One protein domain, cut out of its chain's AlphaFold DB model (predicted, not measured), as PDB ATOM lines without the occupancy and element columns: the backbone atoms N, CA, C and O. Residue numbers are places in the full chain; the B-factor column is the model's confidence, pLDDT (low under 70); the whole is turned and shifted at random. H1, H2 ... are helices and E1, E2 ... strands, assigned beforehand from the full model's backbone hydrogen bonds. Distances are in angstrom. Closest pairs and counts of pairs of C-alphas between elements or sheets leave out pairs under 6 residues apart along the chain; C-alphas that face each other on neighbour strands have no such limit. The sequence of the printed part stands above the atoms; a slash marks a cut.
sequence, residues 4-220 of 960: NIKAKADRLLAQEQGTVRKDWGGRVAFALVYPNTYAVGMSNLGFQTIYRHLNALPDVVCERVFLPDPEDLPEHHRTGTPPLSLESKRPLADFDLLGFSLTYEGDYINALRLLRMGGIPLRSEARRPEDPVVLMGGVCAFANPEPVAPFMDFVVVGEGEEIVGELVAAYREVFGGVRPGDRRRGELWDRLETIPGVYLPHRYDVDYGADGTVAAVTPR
ATOM      1  N   ASN A   4     -27.197  19.451  12.264       92.50
ATOM      2  CA  ASN A   4     -26.332  20.491  12.834       92.50
ATOM      3  C   ASN A   4     -24.884  20.350  12.345       92.50
ATOM      4  O   ASN A   4     -24.295  21.331  11.896       92.50
ATOM      5  N   ILE A   5     -24.361  19.117  12.337       93.38
ATOM      6  CA  ILE A   5     -23.021  18.789  11.819       93.38
ATOM      7  C   ILE A   5     -22.918  19.168  10.332       93.38
ATOM      8  O   ILE A   5     -21.993  19.876   9.933       93.38
ATOM      9  N   LYS A   6     -23.908  18.784   9.507       94.69
ATOM     10  CA  LYS A   6     -23.929  19.156   8.079       94.69
ATOM     11  C   LYS A   6     -24.039  20.673   7.879       94.69
ATOM     12  O   LYS A   6     -23.315  21.220   7.055       94.69
ATOM     13  N   ALA A   7     -24.846  21.365   8.684       94.94
ATOM     14  CA  ALA A   7     -24.942  22.823   8.648       94.94
ATOM     15  C   ALA A   7     -23.645  23.532   9.090       94.94
ATOM     16  O   ALA A   7     -23.376  24.631   8.610       94.94
ATOM     17  N   LYS A   8     -22.828  22.944   9.980       94.69
ATOM     18  CA  LYS A   8     -21.494  23.477  10.321       94.69
ATOM     19  C   LYS A   8     -20.531  23.334   9.139       94.69
ATOM     20  O   LYS A   8     -19.909  24.323   8.765       94.69
ATOM     21  N   ALA A   9     -20.504  22.167   8.489       94.94
ATOM     22  CA  ALA A   9     -19.748  21.946   7.252       94.94
ATOM     23  C   ALA A   9     -20.142  22.940   6.135       94.94
ATOM     24  O   ALA A   9     -19.269  23.547   5.518       94.94
ATOM     25  N   ASP A  10     -21.443  23.175   5.925       96.06
ATOM     26  CA  ASP A  10     -21.931  24.164   4.952       96.06
ATOM     27  C   ASP A  10     -21.509  25.607   5.285       96.06
ATOM     28  O   ASP A  10     -21.131  26.347   4.377       96.06
ATOM     29  N   ARG A  11     -21.502  26.011   6.565       95.81
ATOM     30  CA  ARG A  11     -21.022  27.348   6.969       95.81
ATOM     31  C   ARG A  11     -19.524  27.539   6.731       95.81
ATOM     32  O   ARG A  11     -19.136  28.618   6.297       95.81
ATOM     33  N   LEU A  12     -18.701  26.522   6.999       95.19
ATOM     34  CA  LEU A  12     -17.256  26.582   6.739       95.19
ATOM     35  C   LEU A  12     -16.974  26.695   5.235       95.19
ATOM     36  O   LEU A  12     -16.215  27.562   4.812       95.19
ATOM     37  N   LEU A  13     -17.655  25.883   4.419       95.31
ATOM     38  CA  LEU A  13     -17.552  25.930   2.959       95.31
ATOM     39  C   LEU A  13     -18.028  27.256   2.354       95.31
ATOM     40  O   LEU A  13     -17.430  27.731   1.397       95.31
ATOM     41  N   ALA A  14     -19.079  27.870   2.901       95.19
ATOM     42  CA  ALA A  14     -19.569  29.174   2.447       95.19
ATOM     43  C   ALA A  14     -18.594  30.338   2.735       95.19
ATOM     44  O   ALA A  14     -18.794  31.441   2.230       95.19
ATOM     45  N   GLN A  15     -17.554  30.103   3.542       93.44
ATOM     46  CA  GLN A  15     -16.489  31.057   3.864       93.44
ATOM     47  C   GLN A  15     -15.150  30.704   3.190       93.44
ATOM     48  O   GLN A  15     -14.150  31.383   3.430       93.44
ATOM     49  N   GLU A  16     -15.106  29.646   2.377       92.88
ATOM     50  CA  GLU A  16     -13.883  29.132   1.764       92.88
ATOM     51  C   GLU A  16     -13.779  29.515   0.278       92.88
ATOM     52  O   GLU A  16     -14.761  29.512  -0.464       92.88
ATOM     53  N   GLN A  17     -12.563  29.824  -0.172       90.44
ATOM     54  CA  GLN A  17     -12.203  29.985  -1.580       90.44
ATOM     55  C   GLN A  17     -11.263  28.852  -2.000       90.44
ATOM     56  O   GLN A  17     -10.433  28.412  -1.206       90.44
ATOM     57  N   GLY A  18     -11.365  28.413  -3.258       90.75
ATOM     58  CA  GLY A  18     -10.495  27.382  -3.841       90.75
ATOM     59  C   GLY A  18     -10.955  25.932  -3.640       90.75
ATOM     60  O   GLY A  18     -10.272  25.020  -4.106       90.75
ATOM     61  N   THR A  19     -12.097  25.695  -2.977       94.69
ATOM     62  CA  THR A  19     -12.662  24.349  -2.781       94.69
ATOM     63  C   THR A  19     -12.873  23.643  -4.120       94.69
ATOM     64  O   THR A  19     -13.643  24.116  -4.960       94.69
ATOM     65  N   VAL A  20     -12.277  22.465  -4.302       95.38
ATOM     66  CA  VAL A  20     -12.564  21.618  -5.463       95.38
ATOM     67  C   VAL A  20     -13.749  20.714  -5.137       95.38
ATOM     68  O   VAL A  20     -13.810  20.106  -4.072       95.38
ATOM     69  N   ARG A  21     -14.701  20.598  -6.066       94.38
ATOM     70  CA  ARG A  21     -15.765  19.587  -6.015       94.38
ATOM     71  C   ARG A  21     -15.796  18.832  -7.335       94.38
ATOM     72  O   ARG A  21     -15.765  19.448  -8.398       94.38
ATOM     73  N   LYS A  22     -15.881  17.506  -7.262       94.38
ATOM     74  CA  LYS A  22     -16.009  16.609  -8.417       94.38
ATOM     75  C   LYS A  22     -17.162  15.646  -8.189       94.38
ATOM     76  O   LYS A  22     -17.503  15.332  -7.051       94.38
ATOM     77  N   ASP A  23     -17.727  15.148  -9.281       91.81
ATOM     78  CA  ASP A  23     -18.579  13.967  -9.218       91.81
ATOM     79  C   ASP A  23     -17.746  12.709  -8.895       91.81
ATOM     80  O   ASP A  23     -16.583  12.599  -9.291       91.81
ATOM     81  N   TRP A  24     -18.354  11.751  -8.201       91.19
ATOM     82  CA  TRP A  24     -17.715  10.501  -7.779       91.19
ATOM     83  C   TRP A  24     -17.717   9.411  -8.867       91.19
ATOM     84  O   TRP A  24     -17.005   8.418  -8.736       91.19
ATOM     85  N   GLY A  25     -18.503   9.560  -9.939       83.44
ATOM     86  CA  GLY A  25     -18.730   8.520 -10.943       83.44
ATOM     87  C   GLY A  25     -17.448   8.007 -11.601       83.44
ATOM     88  O   GLY A  25     -16.817   8.712 -12.387       83.44
ATOM     89  N   GLY A  26     -17.085   6.756 -11.294       80.25
ATOM     90  CA  GLY A  26     -15.920   6.067 -11.864       80.25
ATOM     91  C   GLY A  26     -14.559   6.592 -11.396       80.25
ATOM     92  O   GLY A  26     -13.551   6.270 -12.025       80.25
ATOM     93  N   ARG A  27     -14.518   7.405 -10.331       90.69
ATOM     94  CA  ARG A  27     -13.282   7.959  -9.759       90.69
ATOM     95  C   ARG A  27     -12.837   7.196  -8.523       90.69
ATOM     96  O   ARG A  27     -13.676   6.666  -7.803       90.69
ATOM     97  N   VAL A  28     -11.533   7.216  -8.253       92.75
ATOM     98  CA  VAL A  28     -10.993   6.783  -6.955       92.75
ATOM     99  C   VAL A  28     -11.390   7.816  -5.901       92.75
ATOM    100  O   VAL A  28     -11.101   9.006  -6.057       92.75
ATOM    101  N   ALA A  29     -12.060   7.370  -4.844       95.56
ATOM    102  CA  ALA A  29     -12.519   8.204  -3.745       95.56
ATOM    103  C   ALA A  29     -11.461   8.282  -2.638       95.56
ATOM    104  O   ALA A  29     -11.263   7.338  -1.873       95.56
ATOM    105  N   PHE A  30     -10.807   9.436  -2.515       97.88
ATOM    106  CA  PHE A  30      -9.751   9.674  -1.534       97.88
ATOM    107  C   PHE A  30     -10.232  10.630  -0.430       97.88
ATOM    108  O   PHE A  30     -10.576  11.781  -0.701       97.88
ATOM    109  N   ALA A  31     -10.228  10.188   0.827       98.44
ATOM    110  CA  ALA A  31     -10.403  11.078   1.971       98.44
ATOM    111  C   ALA A  31      -9.025  11.541   2.452       98.44
ATOM    112  O   ALA A  31      -8.265  10.754   3.021       98.44
ATOM    113  N   LEU A  32      -8.694  12.816   2.250       98.62
ATOM    114  CA  LEU A  32      -7.497  13.406   2.841       98.62
ATOM    115  C   LEU A  32      -7.845  13.881   4.256       98.62
ATOM    116  O   LEU A  32      -8.549  14.875   4.453       98.62
ATOM    117  N   VAL A  33      -7.393  13.125   5.251       98.69
ATOM    118  CA  VAL A  33      -7.784  13.289   6.649       98.69
ATOM    119  C   VAL A  33      -6.736  14.109   7.394       98.69
ATOM    120  O   VAL A  33      -5.579  13.700   7.502       98.69
ATOM    121  N   TYR A  34      -7.144  15.242   7.964       98.38
ATOM    122  CA  TYR A  34      -6.356  15.951   8.968       98.38
ATOM    123  C   TYR A  34      -6.925  15.616  10.354       98.38
ATOM    124  O   TYR A  34      -8.031  16.050  10.676       98.38
ATOM    125  N   PRO A  35      -6.235  14.837  11.202       97.19
ATOM    126  CA  PRO A  35      -6.756  14.395  12.500       97.19
ATOM    127  C   PRO A  35      -6.621  15.488  13.580       97.19
ATOM    128  O   PRO A  35      -6.167  15.260  14.697       97.19
ATOM    129  N   ASN A  36      -7.025  16.702  13.234       96.06
ATOM    130  CA  ASN A  36      -7.044  17.875  14.092       96.06
ATOM    131  C   ASN A  36      -8.205  18.783  13.644       96.06
ATOM    132  O   ASN A  36      -8.929  18.431  12.708       96.06
ATOM    133  N   THR A  37      -8.403  19.929  14.293       94.94
ATOM    134  CA  THR A  37      -9.504  20.839  13.930       94.94
ATOM    135  C   THR A  37      -9.330  21.416  12.518       94.94
ATOM    136  O   THR A  37      -8.214  21.506  11.991       94.94
ATOM    137  N   TYR A  38     -10.439  21.852  11.906       95.94
ATOM    138  CA  TYR A  38     -10.443  22.486  10.578       95.94
ATOM    139  C   TYR A  38      -9.454  23.660  10.495       95.94
ATOM    140  O   TYR A  38      -8.674  23.738   9.549       95.94
ATOM    141  N   ALA A  39      -9.411  24.518  11.518       93.81
ATOM    142  CA  ALA A  39      -8.510  25.670  11.577       93.81
ATOM    143  C   ALA A  39      -7.022  25.287  11.458       93.81
ATOM    144  O   ALA A  39      -6.269  25.913  10.705       93.81
ATOM    145  N   VAL A  40      -6.593  24.229  12.159       93.44
ATOM    146  CA  VAL A  40      -5.198  23.757  12.130       93.44
ATOM    147  C   VAL A  40      -4.882  23.102  10.784       93.44
ATOM    148  O   VAL A  40      -3.860  23.423  10.177       93.44
ATOM    149  N   GLY A  41      -5.767  22.238  10.277       94.38
ATOM    150  CA  GLY A  41      -5.570  21.573   8.985       94.38
ATOM    151  C   GLY A  41      -5.549  22.542   7.804       94.38
ATOM    152  O   GLY A  41      -4.716  22.411   6.909       94.38
ATOM    153  N   MET A  42      -6.389  23.579   7.831       94.44
ATOM    154  CA  MET A  42      -6.393  24.621   6.802       94.44
ATOM    155  C   MET A  42      -5.212  25.587   6.891       94.44
ATOM    156  O   MET A  42      -4.867  26.203   5.886       94.44
ATOM    157  N   SER A  43      -4.539  25.660   8.041       92.06
ATOM    158  CA  SER A  43      -3.273  26.389   8.197       92.06
ATOM    159  C   SER A  43      -2.051  25.584   7.710       92.06
ATOM    160  O   SER A  43      -0.943  26.119   7.673       92.06
ATOM    161  N   ASN A  44      -2.218  24.311   7.325       93.62
ATOM    162  CA  ASN A  44      -1.128  23.429   6.905       93.62
ATOM    163  C   ASN A  44      -0.943  23.430   5.373       93.62
ATOM    164  O   ASN A  44      -1.701  22.805   4.627       93.62
ATOM    165  N   LEU A  45       0.113  24.101   4.901       92.75
ATOM    166  CA  LEU A  45       0.445  24.217   3.475       92.75
ATOM    167  C   LEU A  45       0.705  22.857   2.797       92.75
ATOM    168  O   LEU A  45       0.320  22.669   1.643       92.75
ATOM    169  N   GLY A  46       1.297  21.888   3.503       93.12
ATOM    170  CA  GLY A  46       1.523  20.537   2.979       93.12
ATOM    171  C   GLY A  46       0.215  19.777   2.743       93.12
ATOM    172  O   GLY A  46       0.030  19.168   1.693       93.12
ATOM    173  N   PHE A  47      -0.739  19.885   3.672       95.56
ATOM    174  CA  PHE A  47      -2.079  19.306   3.521       95.56
ATOM    175  C   PHE A  47      -2.835  19.911   2.326       95.56
ATOM    176  O   PHE A  47      -3.362  19.163   1.500       95.56
ATOM    177  N   GLN A  48      -2.820  21.243   2.172       95.00
ATOM    178  CA  GLN A  48      -3.402  21.897   0.989       95.00
ATOM    179  C   GLN A  48      -2.722  21.450  -0.317       95.00
ATOM    180  O   GLN A  48      -3.392  21.214  -1.322       95.00
ATOM    181  N   THR A  49      -1.397  21.293  -0.297       94.56
ATOM    182  CA  THR A  49      -0.598  20.874  -1.457       94.56
ATOM    183  C   THR A  49      -0.998  19.476  -1.930       94.56
ATOM    184  O   THR A  49      -1.304  19.299  -3.109       94.56
ATOM    185  N   ILE A  50      -1.105  18.496  -1.025       96.06
ATOM    186  CA  ILE A  50      -1.535  17.132  -1.379       96.06
ATOM    187  C   ILE A  50      -3.008  17.085  -1.817       96.06
ATOM    188  O   ILE A  50      -3.314  16.415  -2.805       96.06
ATOM    189  N   TYR A  51      -3.906  17.845  -1.175       97.12
ATOM    190  CA  TYR A  51      -5.305  17.977  -1.619       97.12
ATOM    191  C   TYR A  51      -5.397  18.451  -3.072       97.12
ATOM    192  O   TYR A  51      -6.157  17.893  -3.866       97.12
ATOM    193  N   ARG A  52      -4.588  19.452  -3.432       94.94
ATOM    194  CA  ARG A  52      -4.509  19.997  -4.787       94.94
ATOM    195  C   ARG A  52      -3.945  18.985  -5.784       94.94
ATOM    196  O   ARG A  52      -4.506  18.861  -6.865       94.94
ATOM    197  N   HIS A  53      -2.876  18.257  -5.447       94.50
ATOM    198  CA  HIS A  53      -2.288  17.259  -6.354       94.50
ATOM    199  C   HIS A  53      -3.237  16.085  -6.615       94.50
ATOM    200  O   HIS A  53      -3.463  15.740  -7.772       94.50
ATOM    201  N   LEU A  54      -3.891  15.552  -5.577       96.00
ATOM    202  CA  LEU A  54      -4.964  14.565  -5.744       96.00
ATOM    203  C   LEU A  54      -6.116  15.119  -6.596       96.00
ATOM    204  O   LEU A  54      -6.636  14.427  -7.468       96.00
ATOM    205  N   ASN A  55      -6.509  16.380  -6.392       96.56
ATOM    206  CA  ASN A  55      -7.565  16.998  -7.187       96.56
ATOM    207  C   ASN A  55      -7.136  17.468  -8.591       96.56
ATOM    208  O   ASN A  55      -8.023  17.729  -9.404       96.56
ATOM    209  N   ALA A  56      -5.847  17.484  -8.929       94.19
ATOM    210  CA  ALA A  56      -5.377  17.694 -10.300       94.19
ATOM    211  C   ALA A  56      -5.579  16.446 -11.183       94.19
ATOM    212  O   ALA A  56      -5.805  16.574 -12.384       94.19
ATOM    213  N   LEU A  57      -5.569  15.244 -10.591       93.44
ATOM    214  CA  LEU A  57      -5.832  13.991 -11.304       93.44
ATOM    215  C   LEU A  57      -7.311  13.941 -11.760       93.44
ATOM    216  O   LEU A  57      -8.213  14.097 -10.928       93.44
ATOM    217  N   PRO A  58      -7.622  13.755 -13.059       91.00
ATOM    218  CA  PRO A  58      -8.988  13.897 -13.599       91.00
ATOM    219  C   PRO A  58      -9.975  12.833 -13.082       91.00
ATOM    220  O   PRO A  58     -11.200  12.993 -13.147       91.00
ATOM    221  N   ASP A  59      -9.422  11.751 -12.557       89.94
ATOM    222  CA  ASP A  59     -10.025  10.467 -12.230       89.94
ATOM    223  C   ASP A  59      -9.993  10.140 -10.721       89.94
ATOM    224  O   ASP A  59     -10.418   9.064 -10.308       89.94
ATOM    225  N   VAL A  60      -9.544  11.089  -9.896       95.12
ATOM    226  CA  VAL A  60      -9.631  11.053  -8.428       95.12
ATOM    227  C   VAL A  60     -10.649  12.084  -7.959       95.12
ATOM    228  O   VAL A  60     -10.658  13.213  -8.454       95.12
ATOM    229  N   VAL A  61     -11.473  11.736  -6.973       97.06
ATOM    230  CA  VAL A  61     -12.202  12.710  -6.150       97.06
ATOM    231  C   VAL A  61     -11.574  12.730  -4.760       97.06
ATOM    232  O   VAL A  61     -11.589  11.727  -4.054       97.06
ATOM    233  N   CYS A  62     -10.974  13.863  -4.389       98.06
ATOM    234  CA  CYS A  62     -10.335  14.034  -3.088       98.06
ATOM    235  C   CYS A  62     -11.122  15.031  -2.237       98.06
ATOM    236  O   CYS A  62     -11.222  16.209  -2.583       98.06
ATOM    237  N   GLU A  63     -11.647  14.559  -1.110       98.44
ATOM    238  CA  GLU A  63     -12.408  15.355  -0.141       98.44
ATOM    239  C   GLU A  63     -11.691  15.372   1.214       98.44
ATOM    240  O   GLU A  63     -10.931  14.457   1.541       98.44
ATOM    241  N   ARG A  64     -11.908  16.418   2.015       98.38
ATOM    242  CA  ARG A  64     -11.203  16.607   3.293       98.38
ATOM    243  C   ARG A  64     -12.051  16.142   4.465       98.38
ATOM    244  O   ARG A  64     -13.236  16.458   4.536       98.38
ATOM    245  N   VAL A  65     -11.432  15.453   5.419       98.50
ATOM    246  CA  VAL A  65     -12.057  15.084   6.701       98.50
ATOM    247  C   VAL A  65     -11.211  15.641   7.841       98.50
ATOM    248  O   VAL A  65      -9.986  15.571   7.797       98.50
ATOM    249  N   PHE A  66     -11.870  16.174   8.866       98.00
ATOM    250  CA  PHE A  66     -11.232  16.776  10.036       98.00
ATOM    251  C   PHE A  66     -11.671  16.069  11.319       98.00
ATOM    252  O   PHE A  66     -12.706  15.394  11.341       98.00
ATOM    253  N   LEU A  67     -10.913  16.238  12.404       97.06
ATOM    254  CA  LEU A  67     -11.416  15.888  13.727       97.06
ATOM    255  C   LEU A  67     -12.521  16.891  14.116       97.06
ATOM    256  O   LEU A  67     -12.265  18.094  14.048       97.06
ATOM    257  N   PRO A  68     -13.723  16.440  14.530       95.38
ATOM    258  CA  PRO A  68     -14.756  17.345  15.025       95.38
ATOM    259  C   PRO A  68     -14.274  18.127  16.249       95.38
ATOM    260  O   PRO A  68     -13.589  17.567  17.113       95.38
ATOM    261  N   ASP A  69     -14.656  19.400  16.334       93.50
ATOM    262  CA  ASP A  69     -14.264  20.261  17.448       93.50
ATOM    263  C   ASP A  69     -14.824  19.715  18.778       93.50
ATOM    264  O   ASP A  69     -15.859  19.037  18.777       93.50
ATOM    265  N   PRO A  70     -14.201  20.009  19.939       92.25
ATOM    266  CA  PRO A  70     -14.633  19.458  21.226       92.25
ATOM    267  C   PRO A  70     -16.116  19.690  21.568       92.25
ATOM    268  O   PRO A  70     -16.720  18.883  22.273       92.25
ATOM    269  N   GLU A  71     -16.700  20.767  21.035       92.81
ATOM    270  CA  GLU A  71     -18.118  21.132  21.129       92.81
ATOM    271  C   GLU A  71     -19.073  20.254  20.296       92.81
ATOM    272  O   GLU A  71     -20.219  20.063  20.701       92.81
ATOM    273  N   ASP A  72     -18.626  19.683  19.170       93.25
ATOM    274  CA  ASP A  72     -19.455  18.848  18.285       93.25
ATOM    275  C   ASP A  72     -19.495  17.382  18.736       93.25
ATOM    276  O   ASP A  72     -20.403  16.630  18.367       93.25
ATOM    277  N   LEU A  73     -18.511  16.945  19.531       92.81
ATOM    278  CA  LEU A  73     -18.385  15.556  19.981       92.81
ATOM    279  C   LEU A  73     -19.671  15.001  20.626       92.81
ATOM    280  O   LEU A  73     -20.063  13.894  20.248       92.81
ATOM    281  N   PRO A  74     -20.374  15.717  21.533       94.31
ATOM    282  CA  PRO A  74     -21.619  15.217  22.110       94.31
ATOM    283  C   PRO A  74     -22.702  14.993  21.052       94.31
ATOM    284  O   PRO A  74     -23.452  14.029  21.152       94.31
ATOM    285  N   GLU A  75     -22.762  15.818  20.002       95.19
ATOM    286  CA  GLU A  75     -23.723  15.662  18.905       95.19
ATOM    287  C   GLU A  75     -23.369  14.473  17.999       95.19
ATOM    288  O   GLU A  75     -24.262  13.725  17.590       95.19
ATOM    289  N   HIS A  76     -22.079  14.239  17.734       94.25
ATOM    290  CA  HIS A  76     -21.608  13.028  17.052       94.25
ATOM    291  C   HIS A  76     -22.007  11.762  17.825       94.25
ATOM    292  O   HIS A  76     -22.626  10.868  17.241       94.25
ATOM    293  N   HIS A  77     -21.725  11.713  19.133       92.62
ATOM    294  CA  HIS A  77     -22.079  10.590  20.006       92.62
ATOM    295  C   HIS A  77     -23.604  10.386  20.091       92.62
ATOM    296  O   HIS A  77     -24.095   9.306  19.770       92.62
ATOM    297  N   ARG A  78     -24.367  11.438  20.419       95.12
ATOM    298  CA  ARG A  78     -25.835  11.415  20.580       95.12
ATOM    299  C   ARG A  78     -26.592  10.995  19.316       95.12
ATOM    300  O   ARG A  78     -27.684  10.447  19.415       95.12
ATOM    301  N   THR A  79     -26.056  11.284  18.128       94.62
ATOM    302  CA  THR A  79     -26.745  11.021  16.847       94.62
ATOM    303  C   THR A  79     -26.167   9.860  16.038       94.62
ATOM    304  O   THR A  79     -26.632   9.628  14.916       94.62
ATOM    305  N   GLY A  80     -25.138   9.174  16.553       92.88
ATOM    306  CA  GLY A  80     -24.408   8.134  15.823       92.88
ATOM    307  C   GLY A  80     -23.858   8.618  14.475       92.88
ATOM    308  O   GLY A  80     -23.803   7.852  13.515       92.88
ATOM    309  N   THR A  81     -23.538   9.911  14.349       94.56
ATOM    310  CA  THR A  81     -23.064  10.479  13.080       94.56
ATOM    311  C   THR A  81     -21.553  10.257  12.974       94.56
ATOM    312  O   THR A  81     -20.829  10.775  13.827       94.56
ATOM    313  N   PRO A  82     -21.047   9.530  11.960       95.00
ATOM    314  CA  PRO A  82     -19.607   9.354  11.777       95.00
ATOM    315  C   PRO A  82     -18.934  10.685  11.385       95.00
ATOM    316  O   PRO A  82     -19.631  11.643  11.038       95.00
ATOM    317  N   PRO A  83     -17.592  10.774  11.405       95.62
ATOM    318  CA  PRO A  83     -16.868  11.866  10.769       95.62
ATOM    319  C   PRO A  83     -17.250  11.924   9.290       95.62
ATOM    320  O   PRO A  83     -17.308  10.886   8.621       95.62
ATOM    321  N   LEU A  84     -17.551  13.127   8.808       96.88
ATOM    322  CA  LEU A  84     -18.006  13.366   7.445       96.88
ATOM    323  C   LEU A  84     -16.962  14.176   6.674       96.88
ATOM    324  O   LEU A  84     -16.290  15.027   7.255       96.88
ATOM    325  N   SER A  85     -16.878  13.951   5.366       97.88
ATOM    326  CA  SER A  85     -16.155  14.838   4.463       97.88
ATOM    327  C   SER A  85     -16.769  16.233   4.430       97.88
ATOM    328  O   SER A  85     -17.981  16.401   4.584       97.88
ATOM    329  N   LEU A  86     -15.937  17.249   4.234       97.06
ATOM    330  CA  LEU A  86     -16.393  18.630   4.199       97.06
ATOM    331  C   LEU A  86     -17.237  18.875   2.936       97.06
ATOM    332  O   LEU A  86     -18.378  19.323   3.035       97.06
ATOM    333  N   GLU A  87     -16.705  18.507   1.766       97.00
ATOM    334  CA  GLU A  87     -17.276  18.775   0.443       97.00
ATOM    335  C   GLU A  87     -18.665  18.147   0.210       97.00
ATOM    336  O   GLU A  87     -19.608  18.873  -0.123       97.00
ATOM    337  N   SER A  88     -18.814  16.823   0.374       96.31
ATOM    338  CA  SER A  88     -20.074  16.103   0.093       96.31
ATOM    339  C   SER A  88     -20.829  15.597   1.334       96.31
ATOM    340  O   SER A  88     -21.993  15.196   1.230       96.31
ATOM    341  N   LYS A  89     -20.229  15.679   2.529       96.44
ATOM    342  CA  LYS A  89     -20.775  15.168   3.805       96.44
ATOM    343  C   LYS A  89     -21.014  13.654   3.813       96.44
ATOM    344  O   LYS A  89     -22.044  13.196   4.337       96.44
ATOM    345  N   ARG A  90     -20.064  12.898   3.251       95.81
ATOM    346  CA  ARG A  90     -20.006  11.426   3.258       95.81
ATOM    347  C   ARG A  90     -19.195  10.878   4.440       95.81
ATOM    348  O   ARG A  90     -18.200  11.503   4.801       95.81
ATOM    349  N   PRO A  91     -19.579   9.738   5.041       96.38
ATOM    350  CA  PRO A  91     -18.763   9.014   6.019       96.38
ATOM    351  C   PRO A  91     -17.363   8.658   5.508       96.38
ATOM    352  O   PRO A  91     -17.194   8.382   4.326       96.38
ATOM    353  N   LEU A  92     -16.388   8.525   6.414       95.25
ATOM    354  CA  LEU A  92     -15.072   7.936   6.098       95.25
ATOM    355  C   LEU A  92     -15.173   6.548   5.431       95.25
ATOM    356  O   LEU A  92     -14.355   6.224   4.580       95.25
ATOM    357  N   ALA A  93     -16.175   5.740   5.783       94.19
ATOM    358  CA  ALA A  93     -16.370   4.399   5.226       94.19
ATOM    359  C   ALA A  93     -16.922   4.366   3.778       94.19
ATOM    360  O   ALA A  93     -17.048   3.283   3.219       94.19
ATOM    361  N   ASP A  94     -17.250   5.515   3.171       94.25
ATOM    362  CA  ASP A  94     -17.677   5.597   1.761       94.25
ATOM    363  C   ASP A  94     -16.492   5.588   0.767       94.25
ATOM    364  O   ASP A  94     -16.713   5.439  -0.434       94.25
ATOM    365  N   PHE A  95     -15.264   5.830   1.238       95.62
ATOM    366  CA  PHE A  95     -14.080   6.100   0.409       95.62
ATOM    367  C   PHE A  95     -13.272   4.831   0.078       95.62
ATOM    368  O   PHE A  95     -13.341   3.841   0.797       95.62
ATOM    369  N   ASP A  96     -12.450   4.884  -0.974       93.94
ATOM    370  CA  ASP A  96     -11.465   3.843  -1.310       93.94
ATOM    371  C   ASP A  96     -10.224   3.919  -0.401       93.94
ATOM    372  O   ASP A  96      -9.708   2.909   0.085       93.94
ATOM    373  N   LEU A  97      -9.732   5.145  -0.185       96.94
ATOM    374  CA  LEU A  97      -8.441   5.453   0.436       96.94
ATOM    375  C   LEU A  97      -8.596   6.525   1.520       96.94
ATOM    376  O   LEU A  97      -9.168   7.586   1.263       96.94
ATOM    377  N   LEU A  98      -8.036   6.285   2.711       98.50
ATOM    378  CA  LEU A  98      -7.958   7.266   3.802       98.50
ATOM    379  C   LEU A  98      -6.505   7.705   4.003       98.50
ATOM    380  O   LEU A  98      -5.704   6.965   4.576       98.50
ATOM    381  N   GLY A  99      -6.172   8.912   3.547       98.31
ATOM    382  CA  GLY A  99      -4.850   9.512   3.698       98.31
ATOM    383  C   GLY A  99      -4.744  10.395   4.930       98.31
ATOM    384  O   GLY A  99      -5.088  11.573   4.867       98.31
ATOM    385  N   PHE A 100      -4.234   9.856   6.038       98.56
ATOM    386  CA  PHE A 100      -4.001  10.622   7.263       98.56
ATOM    387  C   PHE A 100      -2.721  11.467   7.168       98.56
ATOM    388  O   PHE A 100      -1.612  10.933   7.129       98.56
ATOM    389  N   SER A 101      -2.857  12.793   7.176       97.94
ATOM    390  CA  SER A 101      -1.723  13.726   7.223       97.94
ATOM    391  C   SER A 101      -1.303  13.972   8.675       97.94
ATOM    392  O   SER A 101      -1.852  14.841   9.354       97.94
ATOM    393  N   LEU A 102      -0.360  13.170   9.176       97.00
ATOM    394  CA  LEU A 102       0.103  13.213  10.564       97.00
ATOM    395  C   LEU A 102       1.255  14.218  10.684       97.00
ATOM    396  O   LEU A 102       2.368  13.979  10.203       97.00
ATOM    397  N   THR A 103       0.986  15.369  11.298       94.56
ATOM    398  CA  THR A 103       1.940  16.488  11.376       94.56
ATOM    399  C   THR A 103       2.628  16.536  12.737       94.56
ATOM    400  O   THR A 103       3.849  16.668  12.791       94.56
ATOM    401  N   TYR A 104       1.868  16.355  13.817       93.88
ATOM    402  CA  TYR A 104       2.345  16.356  15.202       93.88
ATOM    403  C   TYR A 104       2.047  15.015  15.873       93.88
ATOM    404  O   TYR A 104       1.063  14.366  15.546       93.88
ATOM    405  N   GLU A 105       2.819  14.599  16.874       94.50
ATOM    406  CA  GLU A 105       2.645  13.257  17.452       94.50
ATOM    407  C   GLU A 105       1.296  13.067  18.182       94.50
ATOM    408  O   GLU A 105       0.808  11.947  18.300       94.50
ATOM    409  N   GLY A 106       0.632  14.150  18.609       93.31
ATOM    410  CA  GLY A 106      -0.745  14.096  19.123       93.31
ATOM    411  C   GLY A 106      -1.788  13.668  18.076       93.31
ATOM    412  O   GLY A 106      -2.806  13.067  18.426       93.31
ATOM    413  N   ASP A 107      -1.506  13.891  16.786       96.44
ATOM    414  CA  ASP A 107      -2.357  13.484  15.662       96.44
ATOM    415  C   ASP A 107      -2.540  11.954  15.606       96.44
ATOM    416  O   ASP A 107      -3.551  11.471  15.095       96.44
ATOM    417  N   TYR A 108      -1.617  11.180  16.195       96.38
ATOM    418  CA  TYR A 108      -1.689   9.717  16.305       96.38
ATOM    419  C   TYR A 108      -2.957   9.256  17.026       96.38
ATOM    420  O   TYR A 108      -3.705   8.415  16.526       96.38
ATOM    421  N   ILE A 109      -3.232   9.843  18.192       95.19
ATOM    422  CA  ILE A 109      -4.392   9.495  19.023       95.19
ATOM    423  C   ILE A 109      -5.685   9.894  18.300       95.19
ATOM    424  O   ILE A 109      -6.676   9.157  18.314       95.19
ATOM    425  N   ASN A 110      -5.661  11.036  17.616       96.69
ATOM    426  CA  ASN A 110      -6.801  11.550  16.870       96.69
ATOM    427  C   ASN A 110      -7.097  10.741  15.593       96.69
ATOM    428  O   ASN A 110      -8.265  10.587  15.237       96.69
ATOM    429  N   ALA A 111      -6.084  10.163  14.940       97.62
ATOM    430  CA  ALA A 111      -6.273   9.254  13.811       97.62
ATOM    431  C   ALA A 111      -7.018   7.979  14.241       97.62
ATOM    432  O   ALA A 111      -8.054   7.639  13.664       97.62
ATOM    433  N   LEU A 112      -6.578   7.333  15.331       96.69
ATOM    434  CA  LEU A 112      -7.277   6.172  15.905       96.69
ATOM    435  C   LEU A 112      -8.693   6.531  16.376       96.69
ATOM    436  O   LEU A 112      -9.636   5.752  16.212       96.69
ATOM    437  N   ARG A 113      -8.878   7.739  16.921       96.25
ATOM    438  CA  ARG A 113     -10.198   8.265  17.282       96.25
ATOM    439  C   ARG A 113     -11.119   8.389  16.066       96.25
ATOM    440  O   ARG A 113     -12.270   7.966  16.162       96.25
ATOM    441  N   LEU A 114     -10.630   8.930  14.949       98.00
ATOM    442  CA  LEU A 114     -11.397   9.083  13.710       98.00
ATOM    443  C   LEU A 114     -11.764   7.736  13.081       98.00
ATOM    444  O   LEU A 114     -12.925   7.557  12.721       98.00
ATOM    445  N   LEU A 115     -10.838   6.770  13.037       97.62
ATOM    446  CA  LEU A 115     -11.131   5.400  12.588       97.62
ATOM    447  C   LEU A 115     -12.264   4.771  13.419       97.62
ATOM    448  O   LEU A 115     -13.267   4.328  12.857       97.62
ATOM    449  N   ARG A 116     -12.168   4.837  14.757       96.12
ATOM    450  CA  ARG A 116     -13.216   4.342  15.670       96.12
ATOM    451  C   ARG A 116     -14.558   5.053  15.470       96.12
ATOM    452  O   ARG A 116     -15.593   4.397  15.474       96.12
ATOM    453  N   MET A 117     -14.559   6.376  15.297       95.88
ATOM    454  CA  MET A 117     -15.787   7.151  15.052       95.88
ATOM    455  C   MET A 117     -16.383   6.888  13.657       95.88
ATOM    456  O   MET A 117     -17.590   7.030  13.481       95.88
ATOM    457  N   GLY A 118     -15.564   6.495  12.677       95.88
ATOM    458  CA  GLY A 118     -15.997   6.062  11.345       95.88
ATOM    459  C   GLY A 118     -16.476   4.608  11.267       95.88
ATOM    460  O   GLY A 118     -16.948   4.201  10.212       95.88
ATOM    461  N   GLY A 119     -16.363   3.830  12.352       95.25
ATOM    462  CA  GLY A 119     -16.703   2.401  12.377       95.25
ATOM    463  C   GLY A 119     -15.669   1.484  11.708       95.25
ATOM    464  O   GLY A 119     -15.953   0.310  11.491       95.25
ATOM    465  N   ILE A 120     -14.483   2.003  11.384       96.31
ATOM    466  CA  ILE A 120     -13.431   1.287  10.651       96.31
ATOM    467  C   ILE A 120     -12.560   0.497  11.644       96.31
ATOM    468  O   ILE A 120     -12.183   1.053  12.685       96.31
ATOM    469  N   PRO A 121     -12.188  -0.766  11.352       96.44
ATOM    470  CA  PRO A 121     -11.300  -1.539  12.216       96.44
ATOM    471  C   PRO A 121      -9.974  -0.815  12.485       96.44
ATOM    472  O   PRO A 121      -9.294  -0.335  11.571       96.44
ATOM    473  N   LEU A 122      -9.620  -0.722  13.773       95.56
ATOM    474  CA  LEU A 122      -8.452   0.033  14.225       95.56
ATOM    475  C   LEU A 122      -7.151  -0.572  13.702       95.56
ATOM    476  O   LEU A 122      -6.373   0.141  13.076       95.56
ATOM    477  N   ARG A 123      -6.903  -1.858  13.963       95.00
ATOM    478  CA  ARG A 123      -5.712  -2.553  13.461       95.00
ATOM    479  C   ARG A 123      -5.891  -2.929  11.993       95.00
ATOM    480  O   ARG A 123      -6.985  -3.337  11.605       95.00
ATOM    481  N   SER A 124      -4.819  -2.857  11.206       94.75
ATOM    482  CA  SER A 124      -4.843  -3.256   9.791       94.75
ATOM    483  C   SER A 124      -5.150  -4.747   9.603       94.75
ATOM    484  O   SER A 124      -5.924  -5.099   8.720       94.75
ATOM    485  N   GLU A 125      -4.672  -5.609  10.508       92.25
ATOM    486  CA  GLU A 125      -4.974  -7.056  10.532       92.25
ATOM    487  C   GLU A 125      -6.472  -7.398  10.674       92.25
ATOM    488  O   GLU A 125      -6.877  -8.521  10.390       92.25
ATOM    489  N   ALA A 126      -7.296  -6.446  11.128       94.06
ATOM    490  CA  ALA A 126      -8.727  -6.630  11.371       94.06
ATOM    491  C   ALA A 126      -9.621  -6.033  10.265       94.06
ATOM    492  O   ALA A 126     -10.842  -6.003  10.424       94.06
ATOM    493  N   ARG A 127      -9.033  -5.526   9.170       92.44
ATOM    494  CA  ARG A 127      -9.755  -4.929   8.034       92.44
ATOM    495  C   ARG A 127     -10.141  -5.983   7.006       92.44
ATOM    496  O   ARG A 127      -9.342  -6.842   6.645       92.44
ATOM    497  N   ARG A 128     -11.374  -5.885   6.522       88.94
ATOM    498  CA  ARG A 128     -11.959  -6.753   5.497       88.94
ATOM    499  C   ARG A 128     -11.654  -6.200   4.092       88.94
ATOM    500  O   ARG A 128     -11.265  -5.035   3.979       88.94
ATOM    501  N   PRO A 129     -11.851  -6.971   3.007       83.12
ATOM    502  CA  PRO A 129     -11.655  -6.479   1.639       83.12
ATOM    503  C   PRO A 129     -12.504  -5.251   1.283       83.12
ATOM    504  O   PRO A 129     -12.076  -4.447   0.460       83.12
ATOM    505  N   GLU A 130     -13.682  -5.099   1.897       83.38
ATOM    506  CA  GLU A 130     -14.581  -3.951   1.732       83.38
ATOM    507  C   GLU A 130     -14.296  -2.759   2.663       83.38
ATOM    508  O   GLU A 130     -14.945  -1.725   2.520       83.38
ATOM    509  N   ASP A 131     -13.370  -2.881   3.621       92.25
ATOM    510  CA  ASP A 131     -12.940  -1.745   4.447       92.25
ATOM    511  C   ASP A 131     -11.909  -0.894   3.675       92.25
ATOM    512  O   ASP A 131     -11.074  -1.453   2.951       92.25
ATOM    513  N   PRO A 132     -11.911   0.445   3.830       94.50
ATOM    514  CA  PRO A 132     -11.043   1.337   3.063       94.50
ATOM    515  C   PRO A 132      -9.556   1.098   3.348       94.50
ATOM    516  O   PRO A 132      -9.171   0.672   4.442       94.50
ATOM    517  N   VAL A 133      -8.698   1.396   2.370       96.31
ATOM    518  CA  VAL A 133      -7.242   1.302   2.534       96.31
ATOM    519  C   VAL A 133      -6.744   2.506   3.334       96.31
ATOM    520  O   VAL A 133      -6.895   3.654   2.915       96.31
ATOM    521  N   VAL A 134      -6.159   2.251   4.505       98.31
ATOM    522  CA  VAL A 134      -5.736   3.306   5.442       98.31
ATOM    523  C   VAL A 134      -4.232   3.524   5.359       98.31
ATOM    524  O   VAL A 134      -3.456   2.621   5.677       98.31
ATOM    525  N   LEU A 135      -3.819   4.740   5.006       98.19
ATOM    526  CA  LEU A 135      -2.417   5.145   4.982       98.19
ATOM    527  C   LEU A 135      -2.161   6.398   5.826       98.19
ATOM    528  O   LEU A 135      -3.066   7.191   6.096       98.19
ATOM    529  N   MET A 136      -0.898   6.614   6.183       97.31
ATOM    530  CA  MET A 136      -0.432   7.874   6.768       97.31
ATOM    531  C   MET A 136       0.713   8.491   5.967       97.31
ATOM    532  O   MET A 136       1.554   7.784   5.419       97.31
ATOM    533  N   GLY A 137       0.759   9.819   5.965       97.31
ATOM    534  CA  GLY A 137       1.876  10.641   5.508       97.31
ATOM    535  C   GLY A 137       2.066  11.833   6.449       97.31
ATOM    536  O   GLY A 137       1.618  11.802   7.596       97.31
ATOM    537  N   GLY A 138       2.696  12.903   5.961       95.12
ATOM    538  CA  GLY A 138       3.043  14.070   6.783       95.12
ATOM    539  C   GLY A 138       4.309  13.850   7.620       95.12
ATOM    540  O   GLY A 138       4.867  12.755   7.642       95.12
ATOM    541  N   VAL A 139       4.788  14.906   8.290       94.81
ATOM    542  CA  VAL A 139       6.082  14.955   9.012       94.81
ATOM    543  C   VAL A 139       6.313  13.733   9.906       94.81
ATOM    544  O   VAL A 139       7.409  13.170   9.932       94.81
ATOM    545  N   CYS A 140       5.275  13.276  10.603       95.94
ATOM    546  CA  CYS A 140       5.386  12.165  11.536       95.94
ATOM    547  C   CYS A 140       5.654  10.801  10.867       95.94
ATOM    548  O   CYS A 140       6.226   9.923  11.511       95.94
ATOM    549  N   ALA A 141       5.334  10.625   9.579       95.06
ATOM    550  CA  ALA A 141       5.677   9.415   8.828       95.06
ATOM    551  C   ALA A 141       7.174   9.315   8.481       95.06
ATOM    552  O   ALA A 141       7.712   8.215   8.401       95.06
ATOM    553  N   PHE A 142       7.862  10.455   8.350       88.94
ATOM    554  CA  PHE A 142       9.325  10.521   8.255       88.94
ATOM    555  C   PHE A 142       9.966  10.356   9.638       88.94
ATOM    556  O   PHE A 142      11.027   9.755   9.774       88.94
ATOM    557  N   ALA A 143       9.349  10.962  10.659       94.00
ATOM    558  CA  ALA A 143       9.923  11.057  11.991       94.00
ATOM    559  C   ALA A 143       9.806   9.744  12.773       94.00
ATOM    560  O   ALA A 143      10.828   9.210  13.195       94.00
ATOM    561  N   ASN A 144       8.590   9.224  12.981       95.31
ATOM    562  CA  ASN A 144       8.378   8.042  13.815       95.31
ATOM    563  C   ASN A 144       7.036   7.316  13.558       95.31
ATOM    564  O   ASN A 144       6.109   7.487  14.353       95.31
ATOM    565  N   PRO A 145       6.900   6.475  12.517       95.62
ATOM    566  CA  PRO A 145       5.629   5.809  12.212       95.62
ATOM    567  C   PRO A 145       5.235   4.684  13.191       95.62
ATOM    568  O   PRO A 145       4.050   4.395  13.341       95.62
ATOM    569  N   GLU A 146       6.187   4.055  13.891       95.38
ATOM    570  CA  GLU A 146       5.933   2.827  14.670       95.38
ATOM    571  C   GLU A 146       4.804   2.870  15.720       95.38
ATOM    572  O   GLU A 146       4.068   1.885  15.779       95.38
ATOM    573  N   PRO A 147       4.583   3.943  16.512       95.19
ATOM    574  CA  PRO A 147       3.481   4.004  17.484       95.19
ATOM    575  C   PRO A 147       2.100   3.760  16.871       95.19
ATOM    576  O   PRO A 147       1.192   3.297  17.559       95.19
ATOM    577  N   VAL A 148       1.943   4.090  15.583       95.38
ATOM    578  CA  VAL A 148       0.698   3.935  14.823       95.38
ATOM    579  C   VAL A 148       0.776   2.872  13.721       95.38
ATOM    580  O   VAL A 148      -0.253   2.526  13.145       95.38
ATOM    581  N   ALA A 149       1.949   2.294  13.458       95.94
ATOM    582  CA  ALA A 149       2.162   1.315  12.391       95.94
ATOM    583  C   ALA A 149       1.226   0.076  12.450       95.94
ATOM    584  O   ALA A 149       0.717  -0.298  11.395       95.94
ATOM    585  N   PRO A 150       0.869  -0.506  13.620       95.50
ATOM    586  CA  PRO A 150      -0.130  -1.590  13.708       95.50
ATOM    587  C   PRO A 150      -1.557  -1.216  13.263       95.50
ATOM    588  O   PRO A 150      -2.429  -2.081  13.163       95.50
ATOM    589  N   PHE A 151      -1.822   0.072  13.038       96.75
ATOM    590  CA  PHE A 151      -3.124   0.616  12.653       96.75
ATOM    591  C   PHE A 151      -3.144   1.163  11.218       96.75
ATOM    592  O   PHE A 151      -4.190   1.612  10.748       96.75
ATOM    593  N   MET A 152      -2.025   1.096  10.494       97.62
ATOM    594  CA  MET A 152      -1.910   1.525   9.098       97.62
ATOM    595  C   MET A 152      -1.773   0.304   8.188       97.62
ATOM    596  O   MET A 152      -1.154  -0.693   8.565       97.62
ATOM    597  N   ASP A 153      -2.357   0.372   6.993       97.44
ATOM    598  CA  ASP A 153      -2.133  -0.641   5.956       97.44
ATOM    599  C   ASP A 153      -0.765  -0.398   5.300       97.44
ATOM    600  O   ASP A 153       0.029  -1.329   5.149       97.44
ATOM    601  N   PHE A 154      -0.454   0.875   5.012       97.75
ATOM    602  CA  PHE A 154       0.870   1.339   4.599       97.75
ATOM    603  C   PHE A 154       1.190   2.765   5.086       97.75
ATOM    604  O   PHE A 154       0.328   3.503   5.564       97.75
ATOM    605  N   VAL A 155       2.456   3.155   4.984       98.31
ATOM    606  CA  VAL A 155       3.006   4.436   5.443       98.31
ATOM    607  C   VAL A 155       3.792   5.074   4.299       98.31
ATOM    608  O   VAL A 155       4.628   4.418   3.680       98.31
ATOM    609  N   VAL A 156       3.557   6.360   4.041       97.69
ATOM    610  CA  VAL A 156       4.316   7.177   3.087       97.69
ATOM    611  C   VAL A 156       5.453   7.870   3.833       97.69
ATOM    612  O   VAL A 156       5.291   8.942   4.417       97.69
ATOM    613  N   VAL A 157       6.619   7.230   3.828       96.12
ATOM    614  CA  VAL A 157       7.870   7.764   4.368       96.12
ATOM    615  C   VAL A 157       8.498   8.654   3.294       96.12
ATOM    616  O   VAL A 157       9.330   8.211   2.504       96.12
ATOM    617  N   GLY A 158       8.095   9.921   3.221       93.56
ATOM    618  CA  GLY A 158       8.689  10.863   2.274       93.56
ATOM    619  C   GLY A 158       7.780  11.991   1.810       93.56
ATOM    620  O   GLY A 158       6.619  12.099   2.204       93.56
ATOM    621  N   GLU A 159       8.352  12.862   0.982       94.12
ATOM    622  CA  GLU A 159       7.648  13.992   0.369       94.12
ATOM    623  C   GLU A 159       6.580  13.475  -0.607       94.12
ATOM    624  O   GLU A 159       6.824  12.563  -1.400       94.12
ATOM    625  N   GLY A 160       5.364  14.008  -0.472       93.56
ATOM    626  CA  GLY A 160       4.147  13.421  -1.035       93.56
ATOM    627  C   GLY A 160       3.869  13.831  -2.481       93.56
ATOM    628  O   GLY A 160       3.082  13.178  -3.160       93.56
ATOM    629  N   GLU A 161       4.501  14.911  -2.935       92.75
ATOM    630  CA  GLU A 161       4.201  15.620  -4.177       92.75
ATOM    631  C   GLU A 161       4.343  14.740  -5.433       92.75
ATOM    632  O   GLU A 161       3.454  14.754  -6.281       92.75
ATOM    633  N   GLU A 162       5.404  13.932  -5.524       91.56
ATOM    634  CA  GLU A 162       5.596  12.958  -6.614       91.56
ATOM    635  C   GLU A 162       4.775  11.672  -6.370       91.56
ATOM    636  O   GLU A 162       3.976  11.243  -7.203       91.56
ATOM    637  N   ILE A 163       4.958  11.060  -5.193       93.56
ATOM    638  CA  ILE A 163       4.505   9.691  -4.897       93.56
ATOM    639  C   ILE A 163       2.978   9.548  -4.878       93.56
ATOM    640  O   ILE A 163       2.464   8.473  -5.170       93.56
ATOM    641  N   VAL A 164       2.219  10.612  -4.583       93.38
ATOM    642  CA  VAL A 164       0.751  10.523  -4.496       93.38
ATOM    643  C   VAL A 164       0.093  10.107  -5.821       93.38
ATOM    644  O   VAL A 164      -0.909   9.392  -5.802       93.38
ATOM    645  N   GLY A 165       0.686  10.465  -6.966       93.19
ATOM    646  CA  GLY A 165       0.246   9.977  -8.277       93.19
ATOM    647  C   GLY A 165       0.550   8.489  -8.486       93.19
ATOM    648  O   GLY A 165      -0.299   7.748  -8.978       93.19
ATOM    649  N   GLU A 166       1.723   8.033  -8.044       95.00
ATOM    650  CA  GLU A 166       2.162   6.632  -8.132       95.00
ATOM    651  C   GLU A 166       1.278   5.705  -7.275       95.00
ATOM    652  O   GLU A 166       0.903   4.621  -7.722       95.00
ATOM    653  N   LEU A 167       0.866   6.158  -6.083       94.88
ATOM    654  CA  LEU A 167      -0.065   5.438  -5.200       94.88
ATOM    655  C   LEU A 167      -1.461   5.281  -5.825       94.88
ATOM    656  O   LEU A 167      -2.053   4.202  -5.762       94.88
ATOM    657  N   VAL A 168      -1.990   6.344  -6.441       93.88
ATOM    658  CA  VAL A 168      -3.284   6.303  -7.145       93.88
ATOM    659  C   VAL A 168      -3.207   5.394  -8.372       93.88
ATOM    660  O   VAL A 168      -4.126   4.608  -8.599       93.88
ATOM    661  N   ALA A 169      -2.115   5.455  -9.141       93.75
ATOM    662  CA  ALA A 169      -1.895   4.570 -10.281       93.75
ATOM    663  C   ALA A 169      -1.882   3.093  -9.849       93.75
ATOM    664  O   ALA A 169      -2.656   2.304 -10.386       93.75
ATOM    665  N   ALA A 170      -1.118   2.744  -8.808       93.75
ATOM    666  CA  ALA A 170      -1.090   1.395  -8.240       93.75
ATOM    667  C   ALA A 170      -2.476   0.914  -7.765       93.75
ATOM    668  O   ALA A 170      -2.871  -0.217  -8.053       93.75
ATOM    669  N   TYR A 171      -3.258   1.773  -7.097       92.06
ATOM    670  CA  TYR A 171      -4.633   1.433  -6.710       92.06
ATOM    671  C   TYR A 171      -5.523   1.161  -7.934       92.06
ATOM    672  O   TYR A 171      -6.272   0.184  -7.963       92.06
ATOM    673  N   ARG A 172      -5.420   1.980  -8.986       88.75
ATOM    674  CA  ARG A 172      -6.196   1.808 -10.225       88.75
ATOM    675  C   ARG A 172      -5.811   0.564 -11.015       88.75
ATOM    676  O   ARG A 172      -6.704  -0.106 -11.522       88.75
ATOM    677  N   GLU A 173      -4.521   0.259 -11.122       89.31
ATOM    678  CA  GLU A 173      -4.014  -0.947 -11.789       89.31
ATOM    679  C   GLU A 173      -4.629  -2.217 -11.174       89.31
ATOM    680  O   GLU A 173      -4.998  -3.142 -11.898       89.31
ATOM    681  N   VAL A 174      -4.821  -2.226  -9.849       88.12
ATOM    682  CA  VAL A 174      -5.341  -3.376  -9.097       88.12
ATOM    683  C   VAL A 174      -6.874  -3.387  -8.970       88.12
ATOM    684  O   VAL A 174      -7.481  -4.456  -9.035       88.12
ATOM    685  N   PHE A 175      -7.547  -2.240  -8.822       82.94
ATOM    686  CA  PHE A 175      -8.999  -2.172  -8.546       82.94
ATOM    687  C   PHE A 175      -9.865  -1.609  -9.687       82.94
ATOM    688  O   PHE A 175     -11.092  -1.673  -9.606       82.94
ATOM    689  N   GLY A 176      -9.267  -1.101 -10.770       64.31
ATOM    690  CA  GLY A 176      -9.916  -0.326 -11.841       64.31
ATOM    691  C   GLY A 176     -10.883  -1.078 -12.770       64.31
ATOM    692  O   GLY A 176     -10.713  -1.052 -13.984       64.31
ATOM    693  N   GLY A 177     -11.915  -1.724 -12.221       59.34
ATOM    694  CA  GLY A 177     -13.018  -2.314 -12.991       59.34
ATOM    695  C   GLY A 177     -13.840  -3.391 -12.276       59.34
ATOM    696  O   GLY A 177     -14.885  -3.786 -12.787       59.34
ATOM    697  N   VAL A 178     -13.408  -3.881 -11.107       53.78
ATOM    698  CA  VAL A 178     -14.078  -4.971 -10.369       53.78
ATOM    699  C   VAL A 178     -14.025  -4.688  -8.867       53.78
ATOM    700  O   VAL A 178     -13.006  -4.220  -8.367       53.78
ATOM    701  N   ARG A 179     -15.112  -4.981  -8.137       47.50
ATOM    702  CA  ARG A 179     -15.169  -4.792  -6.676       47.50
ATOM    703  C   ARG A 179     -14.117  -5.649  -5.942       47.50
ATOM    704  O   ARG A 179     -13.793  -6.732  -6.437       47.50
ATOM    705  N   PRO A 180     -13.627  -5.216  -4.764       48.28
ATOM    706  CA  PRO A 180     -12.642  -5.968  -3.993       48.28
ATOM    707  C   PRO A 180     -13.093  -7.389  -3.627       48.28
ATOM    708  O   PRO A 180     -14.219  -7.618  -3.192       48.28
ATOM    709  N   GLY A 181     -12.152  -8.320  -3.751       50.22
ATOM    710  CA  GLY A 181     -12.131  -9.627  -3.097       50.22
ATOM    711  C   GLY A 181     -10.684  -9.914  -2.685       50.22
ATOM    712  O   GLY A 181      -9.768  -9.343  -3.282       50.22
ATOM    713  N   ASP A 182     -10.470 -10.758  -1.674       55.75
ATOM    714  CA  ASP A 182      -9.245 -10.804  -0.849       55.75
ATOM    715  C   ASP A 182      -7.912 -10.726  -1.612       55.75
ATOM    716  O   ASP A 182      -7.020  -9.976  -1.214       55.75
ATOM    717  N   ARG A 183      -7.789 -11.438  -2.744       59.34
ATOM    718  CA  ARG A 183      -6.567 -11.459  -3.575       59.34
ATOM    719  C   ARG A 183      -6.052 -10.064  -3.953       59.34
ATOM    720  O   ARG A 183      -4.846  -9.839  -3.902       59.34
ATOM    721  N   ARG A 184      -6.947  -9.110  -4.238       75.44
ATOM    722  CA  ARG A 184      -6.565  -7.774  -4.725       75.44
ATOM    723  C   ARG A 184      -5.881  -6.900  -3.668       75.44
ATOM    724  O   ARG A 184      -5.059  -6.068  -4.031       75.44
ATOM    725  N   ARG A 185      -6.134  -7.088  -2.362       85.56
ATOM    726  CA  ARG A 185      -5.345  -6.372  -1.332       85.56
ATOM    727  C   ARG A 185      -3.884  -6.845  -1.332       85.56
ATOM    728  O   ARG A 185      -2.999  -6.012  -1.203       85.56
ATOM    729  N   GLY A 186      -3.626  -8.139  -1.557       88.00
ATOM    730  CA  GLY A 186      -2.264  -8.671  -1.716       88.00
ATOM    731  C   GLY A 186      -1.548  -8.099  -2.942       88.00
ATOM    732  O   GLY A 186      -0.454  -7.560  -2.810       88.00
ATOM    733  N   GLU A 187      -2.217  -8.116  -4.098       89.75
ATOM    734  CA  GLU A 187      -1.720  -7.519  -5.352       89.75
ATOM    735  C   GLU A 187      -1.381  -6.021  -5.184       89.75
ATOM    736  O   GLU A 187      -0.365  -5.555  -5.702       89.75
ATOM    737  N   LEU A 188      -2.176  -5.272  -4.404       91.88
ATOM    738  CA  LEU A 188      -1.859  -3.887  -4.040       91.88
ATOM    739  C   LEU A 188      -0.602  -3.789  -3.171       91.88
ATOM    740  O   LEU A 188       0.224  -2.923  -3.435       91.88
ATOM    741  N   TRP A 189      -0.430  -4.632  -2.149       92.62
ATOM    742  CA  TRP A 189       0.767  -4.587  -1.297       92.62
ATOM    743  C   TRP A 189       2.032  -4.886  -2.096       92.62
ATOM    744  O   TRP A 189       2.977  -4.106  -2.025       92.62
ATOM    745  N   ASP A 190       2.021  -5.941  -2.913       91.81
ATOM    746  CA  ASP A 190       3.156  -6.313  -3.761       91.81
ATOM    747  C   ASP A 190       3.500  -5.182  -4.754       91.81
ATOM    748  O   ASP A 190       4.671  -4.858  -4.954       91.81
ATOM    749  N   ARG A 191       2.489  -4.502  -5.319       93.56
ATOM    750  CA  ARG A 191       2.693  -3.334  -6.191       93.56
ATOM    751  C   ARG A 191       3.207  -2.106  -5.435       93.56
ATOM    752  O   ARG A 191       4.111  -1.435  -5.932       93.56
ATOM    753  N   LEU A 192       2.661  -1.799  -4.261       95.00
ATOM    754  CA  LEU A 192       3.075  -0.656  -3.440       95.00
ATOM    755  C   LEU A 192       4.488  -0.832  -2.862       95.00
ATOM    756  O   LEU A 192       5.207   0.152  -2.724       95.00
ATOM    757  N   GLU A 193       4.919  -2.065  -2.592       93.00
ATOM    758  CA  GLU A 193       6.277  -2.394  -2.128       93.00
ATOM    759  C   GLU A 193       7.365  -2.007  -3.148       93.00
ATOM    760  O   GLU A 193       8.496  -1.716  -2.764       93.00
ATOM    761  N   THR A 194       7.018  -1.919  -4.440       92.38
ATOM    762  CA  THR A 194       7.930  -1.437  -5.497       92.38
ATOM    763  C   THR A 194       8.153   0.080  -5.494       92.38
ATOM    764  O   THR A 194       9.027   0.560  -6.215       92.38
ATOM    765  N   ILE A 195       7.376   0.851  -4.723       94.06
ATOM    766  CA  ILE A 195       7.373   2.318  -4.770       94.06
ATOM    767  C   ILE A 195       8.328   2.893  -3.702       94.06
ATOM    768  O   ILE A 195       8.067   2.749  -2.503       94.06
ATOM    769  N   PRO A 196       9.411   3.605  -4.086       93.25
ATOM    770  CA  PRO A 196      10.357   4.173  -3.127       93.25
ATOM    771  C   PRO A 196       9.687   5.170  -2.175       93.25
ATOM    772  O   PRO A 196       9.118   6.175  -2.608       93.25
ATOM    773  N   GLY A 197       9.793   4.898  -0.873       94.75
ATOM    774  CA  GLY A 197       9.144   5.656   0.200       94.75
ATOM    775  C   GLY A 197       7.909   4.984   0.804       94.75
ATOM    776  O   GLY A 197       7.405   5.480   1.809       94.75
ATOM    777  N   VAL A 198       7.424   3.859   0.266       97.06
ATOM    778  CA  VAL A 198       6.363   3.080   0.922       97.06
ATOM    779  C   VAL A 198       6.946   2.134   1.975       97.06
ATOM    780  O   VAL A 198       7.854   1.352   1.710       97.06
ATOM    781  N   TYR A 199       6.369   2.174   3.175       97.00
ATOM    782  CA  TYR A 199       6.595   1.213   4.252       97.00
ATOM    783  C   TYR A 199       5.302   0.427   4.522       97.00
ATOM    784  O   TYR A 199       4.236   1.016   4.690       97.00
ATOM    785  N   LEU A 200       5.393  -0.906   4.563       96.81
ATOM    786  CA  LEU A 200       4.284  -1.834   4.825       96.81
ATOM    787  C   LEU A 200       4.474  -2.495   6.204       96.81
ATOM    788  O   LEU A 200       5.176  -3.503   6.280       96.81
ATOM    789  N   PRO A 201       3.871  -1.993   7.301       95.62
ATOM    790  CA  PRO A 201       4.158  -2.462   8.663       95.62
ATOM    791  C   PRO A 201       4.055  -3.978   8.880       95.62
ATOM    792  O   PRO A 201       4.853  -4.565   9.609       95.62
ATOM    793  N   HIS A 202       3.099  -4.627   8.213       93.12
ATOM    794  CA  HIS A 202       2.833  -6.065   8.325       93.12
ATOM    795  C   HIS A 202       3.909  -6.963   7.672       93.12
ATOM    796  O   HIS A 202       3.890  -8.185   7.853       93.12
ATOM    797  N   ARG A 203       4.847  -6.371   6.917       95.31
ATOM    798  CA  ARG A 203       5.989  -7.051   6.288       95.31
ATOM    799  C   ARG A 203       7.246  -7.073   7.165       95.31
ATOM    800  O   ARG A 203       8.265  -7.556   6.697       95.31
ATOM    801  N   TYR A 204       7.207  -6.571   8.402       95.31
ATOM    802  CA  TYR A 204       8.395  -6.470   9.259       95.31
ATOM    803  C   TYR A 204       8.111  -7.041  10.645       95.31
ATOM    804  O   TYR A 204       7.312  -6.476  11.401       95.31
ATOM    805  N   ASP A 205       8.786  -8.135  10.987       93.94
ATOM    806  CA  ASP A 205       8.876  -8.614  12.366       93.94
ATOM    807  C   ASP A 205       9.835  -7.729  13.168       93.94
ATOM    808  O   ASP A 205      10.768  -7.142  12.616       93.94
ATOM    809  N   VAL A 206       9.584  -7.602  14.472       93.75
ATOM    810  CA  VAL A 206      10.439  -6.847  15.398       93.75
ATOM    811  C   VAL A 206      10.638  -7.679  16.653       93.75
ATOM    812  O   VAL A 206       9.705  -7.862  17.442       93.75
ATOM    813  N   ASP A 207      11.861  -8.162  16.823       93.19
ATOM    814  CA  ASP A 207      12.298  -8.914  17.990       93.19
ATOM    815  C   ASP A 207      12.861  -7.952  19.038       93.19
ATOM    816  O   ASP A 207      13.496  -6.947  18.709       93.19
ATOM    817  N   TYR A 208      12.639  -8.254  20.317       92.69
ATOM    818  CA  TYR A 208      13.013  -7.374  21.423       92.69
ATOM    819  C   TYR A 208      13.935  -8.072  22.424       92.69
ATOM    820  O   TYR A 208      13.720  -9.237  22.764       92.69
ATOM    821  N   GLY A 209      14.925  -7.336  22.930       92.12
ATOM    822  CA  GLY A 209      15.819  -7.783  23.997       92.12
ATOM    823  C   GLY A 209      15.105  -7.950  25.344       92.12
ATOM    824  O   GLY A 209      13.992  -7.459  25.554       92.12
ATOM    825  N   ALA A 210      15.757  -8.636  26.289       89.81
ATOM    826  CA  ALA A 210      15.229  -8.857  27.644       89.81
ATOM    827  C   ALA A 210      15.105  -7.556  28.470       89.81
ATOM    828  O   ALA A 210      14.273  -7.454  29.368       89.81
ATOM    829  N   ASP A 211      15.906  -6.552  28.123       87.62
ATOM    830  CA  ASP A 211      15.859  -5.157  28.577       87.62
ATOM    831  C   ASP A 211      14.768  -4.314  27.877       87.62
ATOM    832  O   ASP A 211      14.540  -3.155  28.227       87.62
ATOM    833  N   GLY A 212      14.066  -4.891  26.897       85.06
ATOM    834  CA  GLY A 212      13.019  -4.241  26.118       85.06
ATOM    835  C   GLY A 212      13.510  -3.430  24.915       85.06
ATOM    836  O   GLY A 212      12.667  -2.792  24.275       85.06
ATOM    837  N   THR A 213      14.806  -3.467  24.594       87.75
ATOM    838  CA  THR A 213      15.418  -2.873  23.384       87.75
ATOM    839  C   THR A 213      14.961  -3.587  22.102       87.75
ATOM    840  O   THR A 213      14.301  -4.625  22.187       87.75
ATOM    841  N   VAL A 214      15.251  -3.053  20.912       90.31
ATOM    842  CA  VAL A 214      14.970  -3.719  19.626       90.31
ATOM    843  C   VAL A 214      16.180  -4.568  19.234       90.31
ATOM    844  O   VAL A 214      17.212  -4.051  18.823       90.31
ATOM    845  N   ALA A 215      16.043  -5.889  19.332       93.44
ATOM    846  CA  ALA A 215      17.116  -6.828  19.009       93.44
ATOM    847  C   ALA A 215      17.268  -7.042  17.492       93.44
ATOM    848  O   ALA A 215      18.387  -7.185  17.000       93.44
ATOM    849  N   ALA A 216      16.155  -7.062  16.751       93.56
ATOM    850  CA  ALA A 216      16.151  -7.170  15.294       93.56
ATOM    851  C   ALA A 216      14.890  -6.550  14.676       93.56
ATOM    852  O   ALA A 216      13.832  -6.494  15.304       93.56
ATOM    853  N   VAL A 217      15.003  -6.130  13.413       94.56
ATOM    854  CA  VAL A 217      13.869  -5.800  12.540       94.56
ATOM    855  C   VAL A 217      14.024  -6.635  11.273       94.56
ATOM    856  O   VAL A 217      14.938  -6.399  10.484       94.56
ATOM    857  N   THR A 218      13.158  -7.631  11.096       96.25
ATOM    858  CA  THR A 218      13.316  -8.673  10.075       96.25
ATOM    859  C   THR A 218      12.259  -8.497   8.979       96.25
ATOM    860  O   THR A 218      11.067  -8.671   9.259       96.25
ATOM    861  N   PRO A 219      12.639  -8.144   7.735       95.75
ATOM    862  CA  PRO A 219      11.692  -8.038   6.631       95.75
ATOM    863  C   PRO A 219      11.193  -9.419   6.173       95.75
ATOM    864  O   PRO A 219      11.912 -10.418   6.217       95.75
ATOM    865  N   ARG A 220       9.949  -9.461   5.694       92.69
ATOM    866  CA  ARG A 220       9.251 -10.644   5.179       92.69
ATOM    867  C   ARG A 220       9.069 -10.541   3.668       92.69
ATOM    868  O   ARG A 220       8.597  -9.522   3.164       92.69
TER     869      ARG A 220
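Overview. This is residues 4 to 220 of the 960 residues of the protein "Radical SAM core domain-containing protein" of Candidatus Rokubacteria bacterium (UniProt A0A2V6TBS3). A strongly twisted sheet of five parallel strands makes the core, with H3 and H7 over one face and H5 over the other: three layers, helices on both faces of a sheet. H1 and H4 lie off the sheet beyond E2, and the two-stranded hairpin E6 and E7 lies far out at the opposite end. The 217 printed residues hold eight named helices and seven named strands, along the chain H1 E1 H2 H3 E2 H4 E3 H5 E4 H6 E5 H7 H8 E6 E7; the large sheet's order is E2 E1 E3 E4 E5. The class is mixed, helices and strands; the whole is compact, with a radius of gyration of the C-alphas of 17.3 A and spans of 54 by 42 by 31 A.

Along the chain. The sheet has E2, residues 60 to 66, 19.4 A; E1, 28 to 34, 18.9 A; E3, 97 to 101; E4, 133 to 137; and E5, 154 to 156. The helices are H1, residues 4 to 13, from C-alpha 4 at (-26.332, 20.491, 12.834); H2, 38 to 42; H3, 45 to 56, 16.3 A; H4, 73 to 79; H5, 107 to 117, 14.9 A; H6, 139 to 143; H7, 160 to 175, 21.7 A; and H8, 183 to 193, 15.8 A. E6 is residues 204 to 208 and E7 214 to 219, ending with C-alpha 219 at (11.692, -8.038, 6.631).

Arrangement. Across the sheet, N 30 and O 61 of E1 and E2 are 2.9 A apart, N 31 and O 97 of E1 and E3 2.8 A, N 98 and O 133 of E3 and E4 2.9 A, and N 156 and O 136 of E5 and E4 2.8 A, each within hydrogen-bond range. Strand-helix-strand units, parallel neighbours joined through helices, are E1, H2 H3, E2; E3, H5, E4; and E4, H6, E5; E2, H4, E3 is a split one, with E1 between its strands; the four crossovers are right-handed. H3 is over E1 at a height over the sheet of 9.1 A; H2 is on the same face. H5 is on the opposite face, at a height of 9.3 A. H6 only grazes the sheet. H3 touches H7 at a steep tilt of 40 degrees, closest at C-alphas of Ile 50 and Glu 161, 6.6 A. H7 and H8 form a helical hairpin, closest at C-alphas of Val 174 and Leu 188, 6.2 A. H1 and H4 are close but not clearly touching: the closest C-alphas, Ile 5 and Glu 75, are 7.8 A apart. In the hairpin E6 and E7, antiparallel, N 205 and O 218 are 2.9 A apart. Each O i to N i+4 pair is within hydrogen-bond range in H1 to H6 and H8, and 10 of 12 in H7.

Size, cuts and confidence. The C-alphas of Ala 14 and Ala 210, the two farthest apart, are 57.4 A apart. The printed part has no cut. The links H1 to E1, H4 to E3 and H5 to E4 are long. Residues 176 to 183, of which 183 belongs to H8, are under 70 in pLDDT; the mean of the printed part is 92.8.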